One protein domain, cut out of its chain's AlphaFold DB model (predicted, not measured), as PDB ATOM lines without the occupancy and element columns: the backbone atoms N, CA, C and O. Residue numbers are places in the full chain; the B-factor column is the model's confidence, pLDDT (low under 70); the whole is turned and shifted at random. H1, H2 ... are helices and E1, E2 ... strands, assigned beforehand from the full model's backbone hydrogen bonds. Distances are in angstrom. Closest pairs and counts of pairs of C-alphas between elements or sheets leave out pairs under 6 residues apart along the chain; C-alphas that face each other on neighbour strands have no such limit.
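Overview. This is residues 113 to 238 of the 299 residues of an uncharacterized protein of Actinoallomurus bryophytorum (UniProt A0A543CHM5). What does the model look like? It is a small sandwich of two four-stranded sheets, partly face to face with their strands crossed; E6 bends, and the sheet that holds it is strongly twisted. H1 packs at one end beside E4 of the one sheet and E7 of the other, while H2 only grazes the first sheet near E6. What makes it up? The 126 printed residues run E1 E2 E3 H1 E4 H2 E5 E6 E7 E8; the sheets, E1 - E2 - E6 - E4 and E5 - E3 - E7 - E8, are antiparallel, and the class is mixed, with under half of the residues in named elements. How large is it? It is compact, with a radius of gyration of the C-alphas of 14.1 A and spans of 40 by 29 by 24 A.

Along the chain. Where is the first sheet? E1 is residues 119 to 122, E2 133 to 140 with 22.3 A from first to last C-alpha, E6 201 to 210 with 25.6 A, and E4 168 to 170. C-alpha 119 is at (176.340, 307.753, 290.194). Where is the second? E5 is residues 190 to 192, E3 152 to 155, E7 222 to 226 with 13.3 A, and E8 233 to 237 with 13.5 A, ending at C-alpha 237 (168.926, 296.568, 297.394). Where are the helices? H1 is residues 157 to 165, 12.4 A long, and H2 is residues 176 to 182, 10.2 A long.

Arrangement. How is the first sheet paired? E1 and E2 are a hairpin with N 121 and O 134 2.8 A apart; N 137 and O 204, 2.7 A, pair E2 with E6. E6 bends by 61 degrees at residue 207, and N 169 and O 209, 2.8 A, pair it with E4. How is the second paired? E5 and E3 are antiparallel neighbours with N 153 and O 191 within hydrogen-bond range at 2.8 A; E3 and E7 are antiparallel neighbours with N 154 and O 224 within range at 2.9 A; the hairpin E7 and E8 has N 223 and O 236 at 2.9 A. How do the sheets and helices meet? The facing parts are 8.9 A centre to centre, with strands at 56 degrees, and the closest C-alphas of E5 and E6 are Val 191 and Val 204, 7.2 A. H1 is on both sheets, its closest C-alphas to E4 being Leu 163 and Val 169, 6.4 A, and to E7 Gly 159 and Glu 222, 4.4 A; H1 and H2 are apart, and in both every O i to N i+4 pair is within hydrogen-bond range.

Size, cuts and confidence. How far does it reach? The two C-alphas farthest apart, of Gly 128 and Trp 144, are 41.7 A apart. Is anything cut or long? The printed part has no cut; the links E2 to E3 and E6 to E7 are long. Where is confidence low? Residues 123 to 131, 212 to 219 and 228 to 231 are under 70, and the mean pLDDT of the printed part is 84.6.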
ATOM      1  N   GLU A 113     165.725 295.272 289.222       90.56
ATOM      2  CA  GLU A 113     166.991 295.432 289.920       90.56
ATOM      3  C   GLU A 113     167.547 296.838 289.682       90.56
ATOM      4  O   GLU A 113     167.213 297.505 288.698       90.56
ATOM      5  N   VAL A 114     168.406 297.290 290.593       90.50
ATOM      6  CA  VAL A 114     169.251 298.466 290.370       90.50
ATOM      7  C   VAL A 114     170.579 297.959 289.831       90.50
ATOM      8  O   VAL A 114     171.317 297.261 290.525       90.50
ATOM      9  N   ALA A 115     170.834 298.251 288.560       86.19
ATOM     10  CA  ALA A 115     171.969 297.733 287.819       86.19
ATOM     11  C   ALA A 115     173.210 298.591 288.094       86.19
ATOM     12  O   ALA A 115     173.312 299.735 287.656       86.19
ATOM     13  N   GLY A 116     174.183 298.018 288.796       82.75
ATOM     14  CA  GLY A 116     175.416 298.715 289.140       82.75
ATOM     15  C   GLY A 116     175.228 299.785 290.217       82.75
ATOM     16  O   GLY A 116     174.249 299.803 290.964       82.75
ATOM     17  N   LEU A 117     176.228 300.654 290.322       81.38
ATOM     18  CA  LEU A 117     176.304 301.656 291.375       81.38
ATOM     19  C   LEU A 117     175.579 302.926 290.943       81.38
ATOM     20  O   LEU A 117     175.843 303.406 289.838       81.38
ATOM     21  N   PRO A 118     174.715 303.505 291.801       83.88
ATOM     22  CA  PRO A 118     174.223 304.854 291.581       83.88
ATOM     23  C   PRO A 118     175.398 305.805 291.356       83.88
ATOM     24  O   PRO A 118     176.438 305.621 291.973       83.88
ATOM     25  N   LEU A 119     175.265 306.808 290.496       85.56
ATOM     26  CA  LEU A 119     176.340 307.753 290.194       85.56
ATOM     27  C   LEU A 119     175.935 309.150 290.643       85.56
ATOM     28  O   LEU A 119     174.869 309.635 290.271       85.56
ATOM     29  N   LEU A 120     176.792 309.818 291.414       85.75
ATOM     30  CA  LEU A 120     176.639 311.251 291.641       85.75
ATOM     31  C   LEU A 120     177.082 311.993 290.382       85.75
ATOM     32  O   LEU A 120     178.253 311.932 290.002       85.75
ATOM     33  N   VAL A 121     176.148 312.699 289.759       84.88
ATOM     34  CA  VAL A 121     176.389 313.534 288.584       84.88
ATOM     35  C   VAL A 121     176.122 314.996 288.946       84.88
ATOM     36  O   VAL A 121     175.112 315.325 289.566       84.88
ATOM     37  N   GLY A 122     177.065 315.873 288.616       73.25
ATOM     38  CA  GLY A 122     177.013 317.300 288.925       73.25
ATOM     39  C   GLY A 122     177.999 318.076 288.058       73.25
ATOM     40  O   GLY A 122     179.018 317.519 287.656       73.25
ATOM     41  N   ASP A 123     177.663 319.338 287.799       55.41
ATOM     42  CA  ASP A 123     178.245 320.272 286.820       55.41
ATOM     43  C   ASP A 123     177.658 320.136 285.402       55.41
ATOM     44  O   ASP A 123     178.328 319.746 284.449       55.41
ATOM     45  N   GLY A 124     176.372 320.500 285.294       48.88
ATOM     46  CA  GLY A 124     175.659 320.834 284.058       48.88
ATOM     47  C   GLY A 124     175.415 319.684 283.079       48.88
ATOM     48  O   GLY A 124     176.223 319.453 282.182       48.88
ATOM     49  N   LEU A 125     174.214 319.079 283.099       51.97
ATOM     50  CA  LEU A 125     173.686 318.477 281.858       51.97
ATOM     51  C   LEU A 125     173.445 319.572 280.792       51.97
ATOM     52  O   LEU A 125     173.355 319.275 279.600       51.97
ATOM     53  N   ARG A 126     173.385 320.849 281.214       50.47
ATOM     54  CA  ARG A 126     173.441 322.072 280.396       50.47
ATOM     55  C   ARG A 126     174.307 323.142 281.086       50.47
ATOM     56  O   ARG A 126     174.282 323.255 282.307       50.47
ATOM     57  N   GLU A 127     175.058 323.942 280.323       48.50
ATOM     58  CA  GLU A 127     175.831 325.086 280.851       48.50
ATOM     59  C   GLU A 127     174.925 326.049 281.651       48.50
ATOM     60  O   GLU A 127     173.952 326.573 281.108       48.50
ATOM     61  N   GLY A 128     175.250 326.309 282.928       52.09
ATOM     62  CA  GLY A 128     174.674 327.415 283.716       52.09
ATOM     63  C   GLY A 128     173.971 327.065 285.038       52.09
ATOM     64  O   GLY A 128     173.682 327.978 285.806       52.09
ATOM     65  N   THR A 129     173.724 325.790 285.354       53.47
ATOM     66  CA  THR A 129     173.118 325.350 286.631       53.47
ATOM     67  C   THR A 129     174.177 324.760 287.566       53.47
ATOM     68  O   THR A 129     174.278 323.550 287.735       53.47
ATOM     69  N   GLN A 130     175.003 325.617 288.173       55.31
ATOM     70  CA  GLN A 130     176.171 325.184 288.963       55.31
ATOM     71  C   GLN A 130     175.855 324.496 290.310       55.31
ATOM     72  O   GLN A 130     176.781 324.029 290.962       55.31
ATOM     73  N   ASP A 131     174.583 324.348 290.698       69.31
ATOM     74  CA  ASP A 131     174.228 323.864 292.044       69.31
ATOM     75  C   ASP A 131     173.320 322.626 292.090       69.31
ATOM     76  O   ASP A 131     173.012 322.143 293.182       69.31
ATOM     77  N   VAL A 132     172.876 322.081 290.950       72.06
ATOM     78  CA  VAL A 132     172.009 320.889 290.963       72.06
ATOM     79  C   VAL A 132     172.847 319.636 290.741       72.06
ATOM     80  O   VAL A 132     173.508 319.481 289.714       72.06
ATOM     81  N   ARG A 133     172.817 318.732 291.722       86.88
ATOM     82  CA  ARG A 133     173.415 317.400 291.623       86.88
ATOM     83  C   ARG A 133     172.324 316.355 291.604       86.88
ATOM     84  O   ARG A 133     171.287 316.511 292.250       86.88
ATOM     85  N   PHE A 134     172.594 315.268 290.901       90.62
ATOM     86  CA  PHE A 134     171.692 314.139 290.827       90.62
ATOM     87  C   PHE A 134     172.393 312.852 291.237       90.62
ATOM     88  O   PHE A 134     173.570 312.642 290.956       90.62
ATOM     89  N   LEU A 135     171.632 311.965 291.860       91.81
ATOM     90  CA  LEU A 135     171.933 310.551 291.959       91.81
ATOM     91  C   LEU A 135     171.310 309.857 290.745       91.81
ATOM     92  O   LEU A 135     170.093 309.696 290.687       91.81
ATOM     93  N   ALA A 136     172.131 309.486 289.769       92.06
ATOM     94  CA  ALA A 136     171.724 308.689 288.620       92.06
ATOM     95  C   ALA A 136     171.652 307.209 289.018       92.06
ATOM     96  O   ALA A 136     172.606 306.668 289.570       92.06
ATOM     97  N   VAL A 137     170.534 306.552 288.741       93.25
ATOM     98  CA  VAL A 137     170.235 305.174 289.131       93.25
ATOM     99  C   VAL A 137     169.830 304.410 287.882       93.25
ATOM    100  O   VAL A 137     168.791 304.688 287.285       93.25
ATOM    101  N   THR A 138     170.639 303.433 287.485       93.81
ATOM    102  CA  THR A 138     170.278 302.532 286.391       93.81
ATOM    103  C   THR A 138     169.297 301.494 286.915       93.81
ATOM    104  O   THR A 138     169.635 300.650 287.742       93.81
ATOM    105  N   VAL A 139     168.063 301.559 286.441       94.31
ATOM    106  CA  VAL A 139     166.997 300.606 286.740       94.31
ATOM    107  C   VAL A 139     166.936 299.598 285.619       94.31
ATOM    108  O   VAL A 139     167.000 299.963 284.444       94.31
ATOM    109  N   ARG A 140     166.756 298.334 285.971       92.50
ATOM    110  CA  ARG A 140     166.603 297.266 285.003       92.50
ATOM    111  C   ARG A 140     165.389 296.410 285.308       92.50
ATOM    112  O   ARG A 140     165.138 296.048 286.455       92.50
ATOM    113  N   ASN A 141     164.645 296.071 284.262       92.81
ATOM    114  CA  ASN A 141     163.526 295.152 284.352       92.81
ATOM    115  C   ASN A 141     164.033 293.704 284.288       92.81
ATOM    116  O   ASN A 141     164.264 293.155 283.212       92.81
ATOM    117  N   SER A 142     164.214 293.080 285.450       89.25
ATOM    118  CA  SER A 142     164.553 291.655 285.592       89.25
ATOM    119  C   SER A 142     163.314 290.742 285.584       89.25
ATOM    120  O   SER A 142     163.414 289.515 285.706       89.25
ATOM    121  N   GLY A 143     162.131 291.338 285.438       88.44
ATOM    122  CA  GLY A 143     160.852 290.664 285.336       88.44
ATOM    123  C   GLY A 143     160.566 290.078 283.960       88.44
ATOM    124  O   GLY A 143     161.354 290.126 283.019       88.44
ATOM    125  N   TRP A 144     159.369 289.515 283.856       86.00
ATOM    126  CA  TRP A 144     158.840 288.893 282.642       86.00
ATOM    127  C   TRP A 144     157.797 289.766 281.928       86.00
ATOM    128  O   TRP A 144     157.402 289.448 280.805       86.00
ATOM    129  N   ARG A 145     157.332 290.848 282.570       88.06
ATOM    130  CA  ARG A 145     156.428 291.851 281.988       88.06
ATOM    131  C   ARG A 145     157.164 293.160 281.770       88.06
ATOM    132  O   ARG A 145     158.015 293.485 282.588       88.06
ATOM    133  N   PRO A 146     156.803 293.932 280.734       91.12
ATOM    134  CA  PRO A 146     157.261 295.307 280.631       91.12
ATOM    135  C   PRO A 146     156.757 296.137 281.820       91.12
ATOM    136  O   PRO A 146     155.666 295.883 282.337       91.12
ATOM    137  N   PHE A 147     157.522 297.152 282.216       92.69
ATOM    138  CA  PHE A 147     157.026 298.180 283.126       92.69
ATOM    139  C   PHE A 147     155.918 298.986 282.449       92.69
ATOM    140  O   PHE A 147     156.008 299.333 281.269       92.69
ATOM    141  N   GLY A 148     154.859 299.266 283.209       91.25
ATOM    142  CA  GLY A 148     153.816 300.193 282.788       91.25
ATOM    143  C   GLY A 148     154.329 301.632 282.752       91.25
ATOM    144  O   GLY A 148     155.346 301.958 283.358       91.25
ATOM    145  N   TYR A 149     153.587 302.511 282.075       91.50
ATOM    146  CA  TYR A 149     153.846 303.961 282.081       91.50
ATOM    147  C   TYR A 149     153.651 304.611 283.460       91.50
ATOM    148  O   TYR A 149     153.996 305.769 283.653       91.50
ATOM    149  N   ASP A 150     153.065 303.878 284.399       92.50
ATOM    150  CA  ASP A 150     152.809 304.273 285.778       92.50
ATOM    151  C   ASP A 150     153.819 303.684 286.770       92.50
ATOM    152  O   ASP A 150     153.640 303.818 287.982       92.50
ATOM    153  N   ALA A 151     154.875 303.031 286.277       94.69
ATOM    154  CA  ALA A 151     155.967 302.580 287.117       94.69
ATOM    155  C   ALA A 151     156.712 303.793 287.686       94.69
ATOM    156  O   ALA A 151     157.226 304.629 286.943       94.69
ATOM    157  N   VAL A 152     156.794 303.873 289.013       96.06
ATOM    158  CA  VAL A 152     157.538 304.924 289.715       96.06
ATOM    159  C   VAL A 152     158.585 304.315 290.635       96.06
ATOM    160  O   VAL A 152     158.314 303.338 291.338       96.06
ATOM    161  N   LEU A 153     159.784 304.892 290.636       96.56
ATOM    162  CA  LEU A 153     160.876 304.512 291.521       96.56
ATOM    163  C   LEU A 153     161.062 305.566 292.609       96.56
ATOM    164  O   LEU A 153     161.075 306.764 292.340       96.56
ATOM    165  N   ASP A 154     161.273 305.106 293.830       96.81
ATOM    166  CA  ASP A 154     161.614 305.939 294.974       96.81
ATOM    167  C   ASP A 154     162.836 305.383 295.710       96.81
ATOM    168  O   ASP A 154     163.090 304.174 295.713       96.81
ATOM    169  N   VAL A 155     163.572 306.267 296.379       95.69
ATOM    170  CA  VAL A 155     164.538 305.877 297.405       95.69
ATOM    171  C   VAL A 155     163.759 305.679 298.702       95.69
ATOM    172  O   VAL A 155     163.145 306.616 299.212       95.69
ATOM    173  N   SER A 156     163.769 304.458 299.239       96.06
ATOM    174  CA  SER A 156     163.089 304.162 300.508       96.06
ATOM    175  C   SER A 156     163.627 305.024 301.653       96.06
ATOM    176  O   SER A 156     164.748 305.523 301.581       96.06
ATOM    177  N   ASP A 157     162.884 305.126 302.755       95.62
ATOM    178  CA  ASP A 157     163.344 305.834 303.959       95.62
ATOM    179  C   ASP A 157     164.670 305.243 304.466       95.62
ATOM    180  O   ASP A 157     165.626 305.969 304.715       95.62
ATOM    181  N   ALA A 158     164.780 303.910 304.483       94.00
ATOM    182  CA  ALA A 158     166.015 303.213 304.836       94.00
ATOM    183  C   ALA A 158     167.168 303.514 303.858       94.00
ATOM    184  O   ALA A 158     168.323 303.633 304.273       94.00
ATOM    185  N   GLY A 159     166.870 303.654 302.564       93.00
ATOM    186  CA  GLY A 159     167.829 304.061 301.538       93.00
ATOM    187  C   GLY A 159     168.290 305.508 301.717       93.00
ATOM    188  O   GLY A 159     169.486 305.776 301.635       93.00
ATOM    189  N   ARG A 160     167.370 306.424 302.040       94.00
ATOM    190  CA  ARG A 160     167.656 307.838 302.324       94.00
ATOM    191  C   ARG A 160     168.503 307.991 303.580       94.00
ATOM    192  O   ARG A 160     169.522 308.668 303.528       94.00
ATOM    193  N   ASP A 161     168.158 307.294 304.660       92.50
ATOM    194  CA  ASP A 161     168.956 307.266 305.891       92.50
ATOM    195  C   ASP A 161     170.371 306.741 305.628       92.50
ATOM    196  O   ASP A 161     171.355 307.235 306.180       92.50
ATOM    197  N   THR A 162     170.479 305.723 304.775       90.12
ATOM    198  CA  THR A 162     171.758 305.147 304.360       90.12
ATOM    199  C   THR A 162     172.596 306.138 303.556       90.12
ATOM    200  O   THR A 162     173.763 306.343 303.887       90.12
ATOM    201  N   LEU A 163     172.002 306.812 302.571       89.88
ATOM    202  CA  LEU A 163     172.663 307.869 301.804       89.88
ATOM    203  C   LEU A 163     173.074 309.053 302.692       89.88
ATOM    204  O   LEU A 163     174.192 309.546 302.561       89.88
ATOM    205  N   ALA A 164     172.227 309.459 303.641       90.31
ATOM    206  CA  ALA A 164     172.491 310.582 304.536       90.31
ATOM    207  C   ALA A 164     173.680 310.313 305.473       90.31
ATOM    208  O   ALA A 164     174.488 311.212 305.712       90.31
ATOM    209  N   ARG A 165     173.844 309.071 305.959       87.88
ATOM    210  CA  ARG A 165     175.052 308.652 306.703       87.88
ATOM    211  C   ARG A 165     176.316 308.738 305.851       87.88
ATOM    212  O   ARG A 165     177.383 309.039 306.379       87.88
ATOM    213  N   SER A 166     176.172 308.532 304.548       84.75
ATOM    214  CA  SER A 166     177.207 308.745 303.540       84.75
ATOM    215  C   SER A 166     177.142 310.151 302.937       84.75
ATOM    216  O   SER A 166     177.482 310.305 301.771       84.75
ATOM    217  N   GLY A 167     176.660 311.160 303.682       87.69
ATOM    218  CA  GLY A 167     176.673 312.589 303.330       87.69
ATOM    219  C   GLY A 167     175.956 312.985 302.033       87.69
ATOM    220  O   GLY A 167     176.195 314.078 301.518       87.69
ATOM    221  N   VAL A 168     175.083 312.122 301.509       89.19
ATOM    222  CA  VAL A 168     174.211 312.391 300.362       89.19
ATOM    223  C   VAL A 168     172.780 312.521 300.870       89.19
ATOM    224  O   VAL A 168     172.182 311.558 301.339       89.19
ATOM    225  N   VAL A 169     172.202 313.709 300.758       92.69
ATOM    226  CA  VAL A 169     170.815 313.973 301.148       92.69
ATOM    227  C   VAL A 169     169.968 314.059 299.889       92.69
ATOM    228  O   VAL A 169     170.163 314.959 299.076       92.69
ATOM    229  N   VAL A 170     169.030 313.130 299.719       93.62
ATOM    230  CA  VAL A 170     168.070 313.158 298.605       93.62
ATOM    231  C   VAL A 170     167.024 314.235 298.873       93.62
ATOM    232  O   VAL A 170     166.432 314.252 299.950       93.62
ATOM    233  N   GLU A 171     166.794 315.141 297.920       94.50
ATOM    234  CA  GLU A 171     165.730 316.135 298.074       94.50
ATOM    235  C   GLU A 171     164.357 315.429 298.068       94.50
ATOM    236  O   GLU A 171     164.105 314.490 297.311       94.50
ATOM    237  N   GLU A 172     163.447 315.883 298.930       92.25
ATOM    238  CA  GLU A 172     162.079 315.341 299.024       92.25
ATOM    239  C   GLU A 172     161.125 315.973 298.001       92.25
ATOM    240  O   GLU A 172     160.030 315.466 297.752       92.25
ATOM    241  N   THR A 173     161.526 317.100 297.413       92.62
ATOM    242  CA  THR A 173     160.702 317.896 296.503       92.62
ATOM    243  C   THR A 173     161.431 318.172 295.205       92.62
ATOM    244  O   THR A 173     162.618 318.484 295.200       92.62
ATOM    245  N   TRP A 174     160.687 318.147 294.107       91.75
ATOM    246  CA  TRP A 174     161.222 318.372 292.774       91.75
ATOM    247  C   TRP A 174     161.099 319.831 292.350       91.75
ATOM    248  O   TRP A 174     159.999 320.378 292.259       91.75
ATOM    249  N   LYS A 175     162.239 320.456 292.045       91.00
ATOM    250  CA  LYS A 175     162.280 321.791 291.437       91.00
ATOM    251  C   LYS A 175     161.954 321.695 289.936       91.00
ATOM    252  O   LYS A 175     162.414 320.752 289.283       91.00
ATOM    253  N   PRO A 176     161.218 322.657 289.346       90.56
ATOM    254  CA  PRO A 176     160.913 322.656 287.911       90.56
ATOM    255  C   PRO A 176     162.150 322.586 287.004       90.56
ATOM    256  O   PRO A 176     162.087 322.045 285.902       90.56
ATOM    257  N   GLU A 177     163.279 323.135 287.445       87.50
ATOM    258  CA  GLU A 177     164.568 323.103 286.744       87.50
ATOM    259  C   GLU A 177     165.075 321.664 286.604       87.50
ATOM    260  O   GLU A 177     165.410 321.242 285.500       87.50
ATOM    261  N   ALA A 178     165.043 320.896 287.696       88.94
ATOM    262  CA  ALA A 178     165.497 319.509 287.745       88.94
ATOM    263  C   ALA A 178     164.666 318.589 286.832       88.94
ATOM    264  O   ALA A 178     165.215 317.738 286.128       88.94
ATOM    265  N   LEU A 179     163.344 318.790 286.788       91.50
ATOM    266  CA  LEU A 179     162.457 318.047 285.884       91.50
ATOM    267  C   LEU A 179     162.749 318.375 284.415       91.50
ATOM    268  O   LEU A 179     162.838 317.475 283.584       91.50
ATOM    269  N   ARG A 180     162.962 319.655 284.087       89.50
ATOM    270  CA  ARG A 180     163.320 320.079 282.722       89.50
ATOM    271  C   ARG A 180     164.697 319.581 282.283       89.50
ATOM    272  O   ARG A 180     164.889 319.328 281.097       89.50
ATOM    273  N   GLU A 181     165.650 319.497 283.206       87.25
ATOM    274  CA  GLU A 181     167.014 319.034 282.936       87.25
ATOM    275  C   GLU A 181     167.064 317.526 282.683       87.25
ATOM    276  O   GLU A 181     167.702 317.086 281.730       87.25
ATOM    277  N   THR A 182     166.338 316.747 283.485       90.38
ATOM    278  CA  THR A 182     166.317 315.278 283.383       90.38
ATOM    279  C   THR A 182     165.276 314.752 282.393       90.38
ATOM    280  O   THR A 182     165.367 313.607 281.959       90.38
ATOM    281  N   GLY A 183     164.277 315.564 282.032       92.69
ATOM    282  CA  GLY A 183     163.137 315.133 281.219       92.69
ATOM    283  C   GLY A 183     162.212 314.144 281.936       92.69
ATOM    284  O   GLY A 183     161.405 313.492 281.278       92.69
ATOM    285  N   GLN A 184     162.343 314.008 283.260       93.44
ATOM    286  CA  GLN A 184     161.555 313.081 284.064       93.44
ATOM    287  C   GLN A 184     160.258 313.714 284.556       93.44
ATOM    288  O   GLN A 184     160.141 314.930 284.717       93.44
ATOM    289  N   GLU A 185     159.306 312.849 284.880       94.81
ATOM    290  CA  GLU A 185     158.111 313.197 285.635       94.81
ATOM    291  C   GLU A 185     158.288 312.761 287.092       94.81
ATOM    292  O   GLU A 185     158.815 311.679 287.361       94.81
ATOM    293  N   ALA A 186     157.845 313.592 288.037       94.44
ATOM    294  CA  ALA A 186     157.898 313.288 289.462       94.44
ATOM    295  C   ALA A 186     156.501 313.125 290.060       94.44
ATOM    296  O   ALA A 186     155.562 313.845 289.719       94.44
ATOM    297  N   TYR A 187     156.402 312.200 291.009       93.69
ATOM    298  CA  TYR A 187     155.178 311.808 291.694       93.69
ATOM    299  C   TYR A 187     155.431 311.863 293.205       93.69
ATOM    300  O   TYR A 187     155.780 310.872 293.848       93.69
ATOM    301  N   GLY A 188     155.324 313.068 293.775       93.38
ATOM    302  CA  GLY A 188     155.787 313.334 295.138       93.38
ATOM    303  C   GLY A 188     157.311 313.223 295.211       93.38
ATOM    304  O   GLY A 188     158.009 313.977 294.537       93.38
ATOM    305  N   ARG A 189     157.815 312.270 296.001       94.75
ATOM    306  CA  ARG A 189     159.254 311.983 296.134       94.75
ATOM    307  C   ARG A 189     159.788 310.945 295.134       94.75
ATOM    308  O   ARG A 189     161.000 310.783 295.021       94.75
ATOM    309  N   ALA A 190     158.890 310.258 294.424       95.56
ATOM    310  CA  ALA A 190     159.217 309.240 293.429       95.56
ATOM    311  C   ALA A 190     159.361 309.842 292.021       95.56
ATOM    312  O   ALA A 190     158.844 310.929 291.746       95.56
ATOM    313  N   VAL A 191     160.004 309.109 291.115       95.62
ATOM    314  CA  VAL A 191     160.173 309.466 289.695       95.62
ATOM    315  C   VAL A 191     159.584 308.414 288.778       95.62
ATOM    316  O   VAL A 191     159.669 307.224 289.068       95.62
ATOM    317  N   GLY A 192     159.008 308.851 287.662       95.56
ATOM    318  CA  GLY A 192     158.558 307.955 286.604       95.56
ATOM    319  C   GLY A 192     159.729 307.173 286.012       95.56
ATOM    320  O   GLY A 192     160.754 307.749 285.651       95.56
ATOM    321  N   VAL A 193     159.565 305.859 285.900       95.69
ATOM    322  CA  VAL A 193     160.486 304.983 285.177       95.69
ATOM    323  C   VAL A 193     159.982 304.877 283.737       95.69
ATOM    324  O   VAL A 193     158.779 304.687 283.536       95.69
ATOM    325  N   PRO A 194     160.848 304.995 282.714       92.19
ATOM    326  CA  PRO A 194     160.417 304.762 281.343       92.19
ATOM    327  C   PRO A 194     159.824 303.347 281.198       92.19
ATOM    328  O   PRO A 194     160.201 302.445 281.948       92.19
ATOM    329  N   PRO A 195     158.928 303.103 280.228       93.25
ATOM    330  CA  PRO A 195     158.496 301.745 279.917       93.25
ATOM    331  C   PRO A 195     159.704 300.909 279.494       93.25
ATOM    332  O   PRO A 195     160.286 301.148 278.438       93.25
ATOM    333  N   LEU A 196     160.086 299.950 280.333       94.12
ATOM    334  CA  LEU A 196     161.187 299.027 280.081       94.12
ATOM    335  C   LEU A 196     160.615 297.642 279.809       94.12
ATOM    336  O   LEU A 196     159.906 297.091 280.653       94.12
ATOM    337  N   GLY A 197     160.928 297.063 278.657       93.12
ATOM    338  CA  GLY A 197     160.684 295.657 278.361       93.12
ATOM    339  C   GLY A 197     161.535 294.716 279.226       93.12
ATOM    340  O   GLY A 197     162.495 295.153 279.862       93.12
ATOM    341  N   PRO A 198     161.217 293.409 279.266       90.19
ATOM    342  CA  PRO A 198     162.038 292.422 279.964       90.19
ATOM    343  C   PRO A 198     163.508 292.463 279.523       90.19
ATOM    344  O   PRO A 198     163.820 292.372 278.336       90.19
ATOM    345  N   GLY A 199     164.414 292.589 280.491       88.56
ATOM    346  CA  GLY A 199     165.857 292.699 280.290       88.56
ATOM    347  C   GLY A 199     166.361 294.105 279.944       88.56
ATOM    348  O   GLY A 199     167.569 294.324 280.045       88.56
ATOM    349  N   GLU A 200     165.481 295.044 279.581       93.00
ATOM    350  CA  GLU A 200     165.848 296.431 279.275       93.00
ATOM    351  C   GLU A 200     166.177 297.225 280.543       93.00
ATOM    352  O   GLU A 200     165.734 296.904 281.651       93.00
ATOM    353  N   HIS A 201     166.964 298.283 280.367       94.56
ATOM    354  CA  HIS A 201     167.376 299.183 281.433       94.56
ATOM    355  C   HIS A 201     167.176 300.643 281.031       94.56
ATOM    356  O   HIS A 201     167.159 300.987 279.850       94.56
ATOM    357  N   GLY A 202     167.047 301.506 282.030       94.56
ATOM    358  CA  GLY A 202     166.957 302.952 281.878       94.56
ATOM    359  C   GLY A 202     167.595 303.644 283.072       94.56
ATOM    360  O   GLY A 202     167.769 303.035 284.124       94.56
ATOM    361  N   VAL A 203     167.958 304.912 282.918       94.81
ATOM    362  CA  VAL A 203     168.511 305.710 284.015       94.81
ATOM    363  C   VAL A 203     167.427 306.638 284.531       94.81
ATOM    364  O   VAL A 203     166.796 307.343 283.744       94.81
ATOM    365  N   VAL A 204     167.232 306.639 285.845       95.62
ATOM    366  CA  VAL A 204     166.438 307.651 286.537       95.62
ATOM    367  C   VAL A 204     167.331 308.475 287.449       95.62
ATOM    368  O   VAL A 204     168.366 308.008 287.913       95.62
ATOM    369  N   TYR A 205     166.950 309.714 287.709       95.19
ATOM    370  CA  TYR A 205     167.735 310.652 288.501       95.19
ATOM    371  C   TYR A 205     166.966 311.038 289.756       95.19
ATOM    372  O   TYR A 205     165.746 311.145 289.700       95.19
ATOM    373  N   PHE A 206     167.669 311.305 290.857       94.88
ATOM    374  CA  PHE A 206     167.113 311.935 292.057       94.88
ATOM    375  C   PHE A 206     167.936 313.174 292.418       94.88
ATOM    376  O   PHE A 206     169.157 313.055 292.487       94.88
ATOM    377  N   PRO A 207     167.332 314.350 292.654       93.75
ATOM    378  CA  PRO A 207     168.056 315.526 293.117       93.75
ATOM    379  C   PRO A 207     168.667 315.257 294.492       93.75
ATOM    380  O   PRO A 207     168.019 314.681 295.368       93.75
ATOM    381  N   VAL A 208     169.917 315.670 294.680       92.31
ATOM    382  CA  VAL A 208     170.641 315.473 295.935       92.31
ATOM    383  C   VAL A 208     171.449 316.702 296.331       92.31
ATOM    384  O   VAL A 208     172.012 317.407 295.493       92.31
ATOM    385  N   HIS A 209     171.602 316.887 297.637       89.62
ATOM    386  CA  HIS A 209     172.673 317.674 298.226       89.62
ATOM    387  C   HIS A 209     173.777 316.726 298.688       89.62
ATOM    388  O   HIS A 209     173.547 315.851 299.519       89.62
ATOM    389  N   ALA A 210     174.979 316.889 298.147       85.00
ATOM    390  CA  ALA A 210     176.135 316.077 298.508       85.00
ATOM    391  C   ALA A 210     177.370 316.967 298.633       85.00
ATOM    392  O   ALA A 210     177.572 317.853 297.799       85.00
ATOM    393  N   ASP A 211     178.215 316.717 299.631       74.81
ATOM    394  CA  ASP A 211     179.523 317.369 299.728       74.81
ATOM    395  C   ASP A 211     180.441 316.834 298.605       74.81
ATOM    396  O   ASP A 211     180.593 315.619 298.466       74.81
ATOM    397  N   PRO A 212     181.050 317.693 297.761       62.84
ATOM    398  CA  PRO A 212     181.987 317.250 296.722       62.84
ATOM    399  C   PRO A 212     183.206 316.475 297.241       62.84
ATOM    400  O   PRO A 212     183.822 315.742 296.469       62.84
ATOM    401  N   ALA A 213     183.584 316.642 298.510       58.47
ATOM    402  CA  ALA A 213     184.705 315.934 299.120       58.47
ATOM    403  C   ALA A 213     184.341 314.517 299.590       58.47
ATOM    404  O   ALA A 213     185.227 313.751 299.983       58.47
ATOM    405  N   LEU A 214     183.054 314.158 299.570       58.84
ATOM    406  CA  LEU A 214     182.596 312.920 300.167       58.84
ATOM    407  C   LEU A 214     182.836 311.717 299.252       58.84
ATOM    408  O   LEU A 214     182.401 311.666 298.101       58.84
ATOM    409  N   ARG A 215     183.517 310.712 299.800       53.34
ATOM    410  CA  ARG A 215     183.580 309.371 299.223       53.34
ATOM    411  C   ARG A 215     182.413 308.592 299.807       53.34
ATOM    412  O   ARG A 215     182.388 308.346 301.007       53.34
ATOM    413  N   ALA A 216     181.427 308.269 298.979       50.34
ATOM    414  CA  ALA A 216     180.311 307.440 299.404       50.34
ATOM    415  C   ALA A 216     180.832 306.022 299.661       50.34
ATOM    416  O   ALA A 216     181.002 305.260 298.718       50.34
ATOM    417  N   ASP A 217     181.125 305.680 300.916       53.56
ATOM    418  CA  ASP A 217     181.406 304.299 301.310       53.56
ATOM    419  C   ASP A 217     180.209 303.418 300.922       53.56
ATOM    420  O   ASP A 217     179.064 303.849 301.067       53.56
ATOM    421  N   GLY A 218     180.497 302.230 300.370       58.56
ATOM    422  CA  GLY A 218     179.588 301.325 299.647       58.56
ATOM    423  C   GLY A 218     178.352 300.874 300.423       58.56
ATOM    424  O   GLY A 218     178.257 299.722 300.835       58.56
ATOM    425  N   ALA A 219     177.421 301.796 300.617       65.69
ATOM    426  CA  ALA A 219     176.248 301.614 301.436       65.69
ATOM    427  C   ALA A 219     175.117 300.993 300.607       65.69
ATOM    428  O   ALA A 219     174.831 301.443 299.496       65.69
ATOM    429  N   ASP A 220     174.474 299.964 301.157       82.50
ATOM    430  CA  ASP A 220     173.361 299.274 300.509       82.50
ATOM    431  C   ASP A 220     172.139 300.204 300.452       82.50
ATOM    432  O   ASP A 220     171.379 300.340 301.414       82.50
ATOM    433  N   VAL A 221     171.960 300.888 299.322       89.44
ATOM    434  CA  VAL A 221     170.814 301.778 299.112       89.44
ATOM    435  C   VAL A 221     169.609 300.946 298.690       89.44
ATOM    436  O   VAL A 221     169.660 300.170 297.733       89.44
ATOM    437  N   GLU A 222     168.513 301.118 299.423       93.88
ATOM    438  CA  GLU A 222     167.250 300.442 299.163       93.88
ATOM    439  C   GLU A 222     166.314 301.331 298.332       93.88
ATOM    440  O   GLU A 222     165.951 302.441 298.740       93.88
ATOM    441  N   PHE A 223     165.879 300.796 297.195       95.06
ATOM    442  CA  PHE A 223     164.943 301.428 296.271       95.06
ATOM    443  C   PHE A 223     163.623 300.670 296.240       95.06
ATOM    444  O   PHE A 223     163.580 299.445 296.398       95.06
ATOM    445  N   VAL A 224     162.541 301.405 296.002       95.88
ATOM    446  CA  VAL A 224     161.188 300.868 295.916       95.88
ATOM    447  C   VAL A 224     160.622 301.179 294.543       95.88
ATOM    448  O   VAL A 224     160.462 302.346 294.194       95.88
ATOM    449  N   LEU A 225     160.289 300.136 293.786       94.88
ATOM    450  CA  LEU A 225     159.510 300.267 292.560       94.88
ATOM    451  C   LEU A 225     158.039 300.026 292.887       94.88
ATOM    452  O   LEU A 225     157.695 299.036 293.539       94.88
ATOM    453  N   THR A 226     157.183 300.933 292.431       94.12
ATOM    454  CA  THR A 226     155.732 300.814 292.569       94.12
ATOM    455  C   THR A 226     155.081 300.827 291.192       94.12
ATOM    456  O   THR A 226     155.354 301.722 290.397       94.12
ATOM    457  N   GLY A 227     154.240 299.830 290.908       84.25
ATOM    458  CA  GLY A 227     153.479 299.727 289.658       84.25
ATOM    459  C   GLY A 227     152.038 300.246 289.759       84.25
ATOM    460  O   GLY A 227     151.577 300.673 290.824       84.25
ATOM    461  N   ALA A 228     151.317 300.148 288.639       54.00
ATOM    462  CA  ALA A 228     149.917 300.526 288.445       54.00
ATOM    463  C   ALA A 228     149.016 300.430 289.685       54.00
ATOM    464  O   ALA A 228     148.672 299.350 290.172       54.00
ATOM    465  N   GLY A 229     148.591 301.592 290.187       53.72
ATOM    466  CA  GLY A 229     147.634 301.703 291.291       53.72
ATOM    467  C   GLY A 229     148.191 301.384 292.682       53.72
ATOM    468  O   GLY A 229     147.400 301.143 293.593       53.72
ATOM    469  N   GLY A 230     149.517 301.347 292.865       61.38
ATOM    470  CA  GLY A 230     150.146 301.163 294.179       61.38
ATOM    471  C   GLY A 230     150.071 299.739 294.736       61.38
ATOM    472  O   GLY A 230     150.416 299.510 295.892       61.38
ATOM    473  N   ARG A 231     149.583 298.781 293.937       62.69
ATOM    474  CA  ARG A 231     149.314 297.403 294.384       62.69
ATOM    475  C   ARG A 231     150.543 296.511 294.359       62.69
ATOM    476  O   ARG A 231     150.612 295.556 295.124       62.69
ATOM    477  N   GLU A 232     151.497 296.825 293.494       72.81
ATOM    478  CA  GLU A 232     152.741 296.082 293.365       72.81
ATOM    479  C   GLU A 232     153.878 296.953 293.886       72.81
ATOM    480  O   GLU A 232     154.257 297.932 293.247       72.81
ATOM    481  N   ARG A 233     154.369 296.616 295.081       84.94
ATOM    482  CA  ARG A 233     155.515 297.259 295.721       84.94
ATOM    483  C   ARG A 233     156.653 296.260 295.767       84.94
ATOM    484  O   ARG A 233     156.531 295.211 296.397       84.94
ATOM    485  N   GLN A 234     157.764 296.611 295.146       81.88
ATOM    486  CA  GLN A 234     158.953 295.777 295.121       81.88
ATOM    487  C   GLN A 234     160.136 296.531 295.694       81.88
ATOM    488  O   GLN A 234     160.220 297.752 295.580       81.88
ATOM    489  N   VAL A 235     161.056 295.791 296.302       85.75
ATOM    490  CA  VAL A 235     162.237 296.346 296.957       85.75
ATOM    491  C   VAL A 235     163.471 295.748 296.307       85.75
ATOM    492  O   VAL A 235     163.603 294.526 296.248       85.75
ATOM    493  N   ALA A 236     164.377 296.607 295.856       82.81
ATOM    494  CA  ALA A 236     165.701 296.208 295.409       82.81
ATOM    495  C   ALA A 236     166.744 296.869 296.304       82.81
ATOM    496  O   ALA A 236     166.662 298.061 296.612       82.81
ATOM    497  N   ARG A 237     167.732 296.078 296.714       83.69
ATOM    498  CA  ARG A 237     168.926 296.568 297.394       83.69
ATOM    499  C   ARG A 237     170.092 296.420 296.445       83.69
ATOM    500  O   ARG A 237     170.273 295.358 295.855       83.69
ATOM    501  N   MET A 238     170.867 297.481 296.309       78.00
ATOM    502  CA  MET A 238     172.176 297.379 295.687       78.00
ATOM    503  C   MET A 238     173.124 296.745 296.711       78.00
ATOM    504  O   MET A 238     173.145 297.188 297.855       78.00
TER     505      MET A 238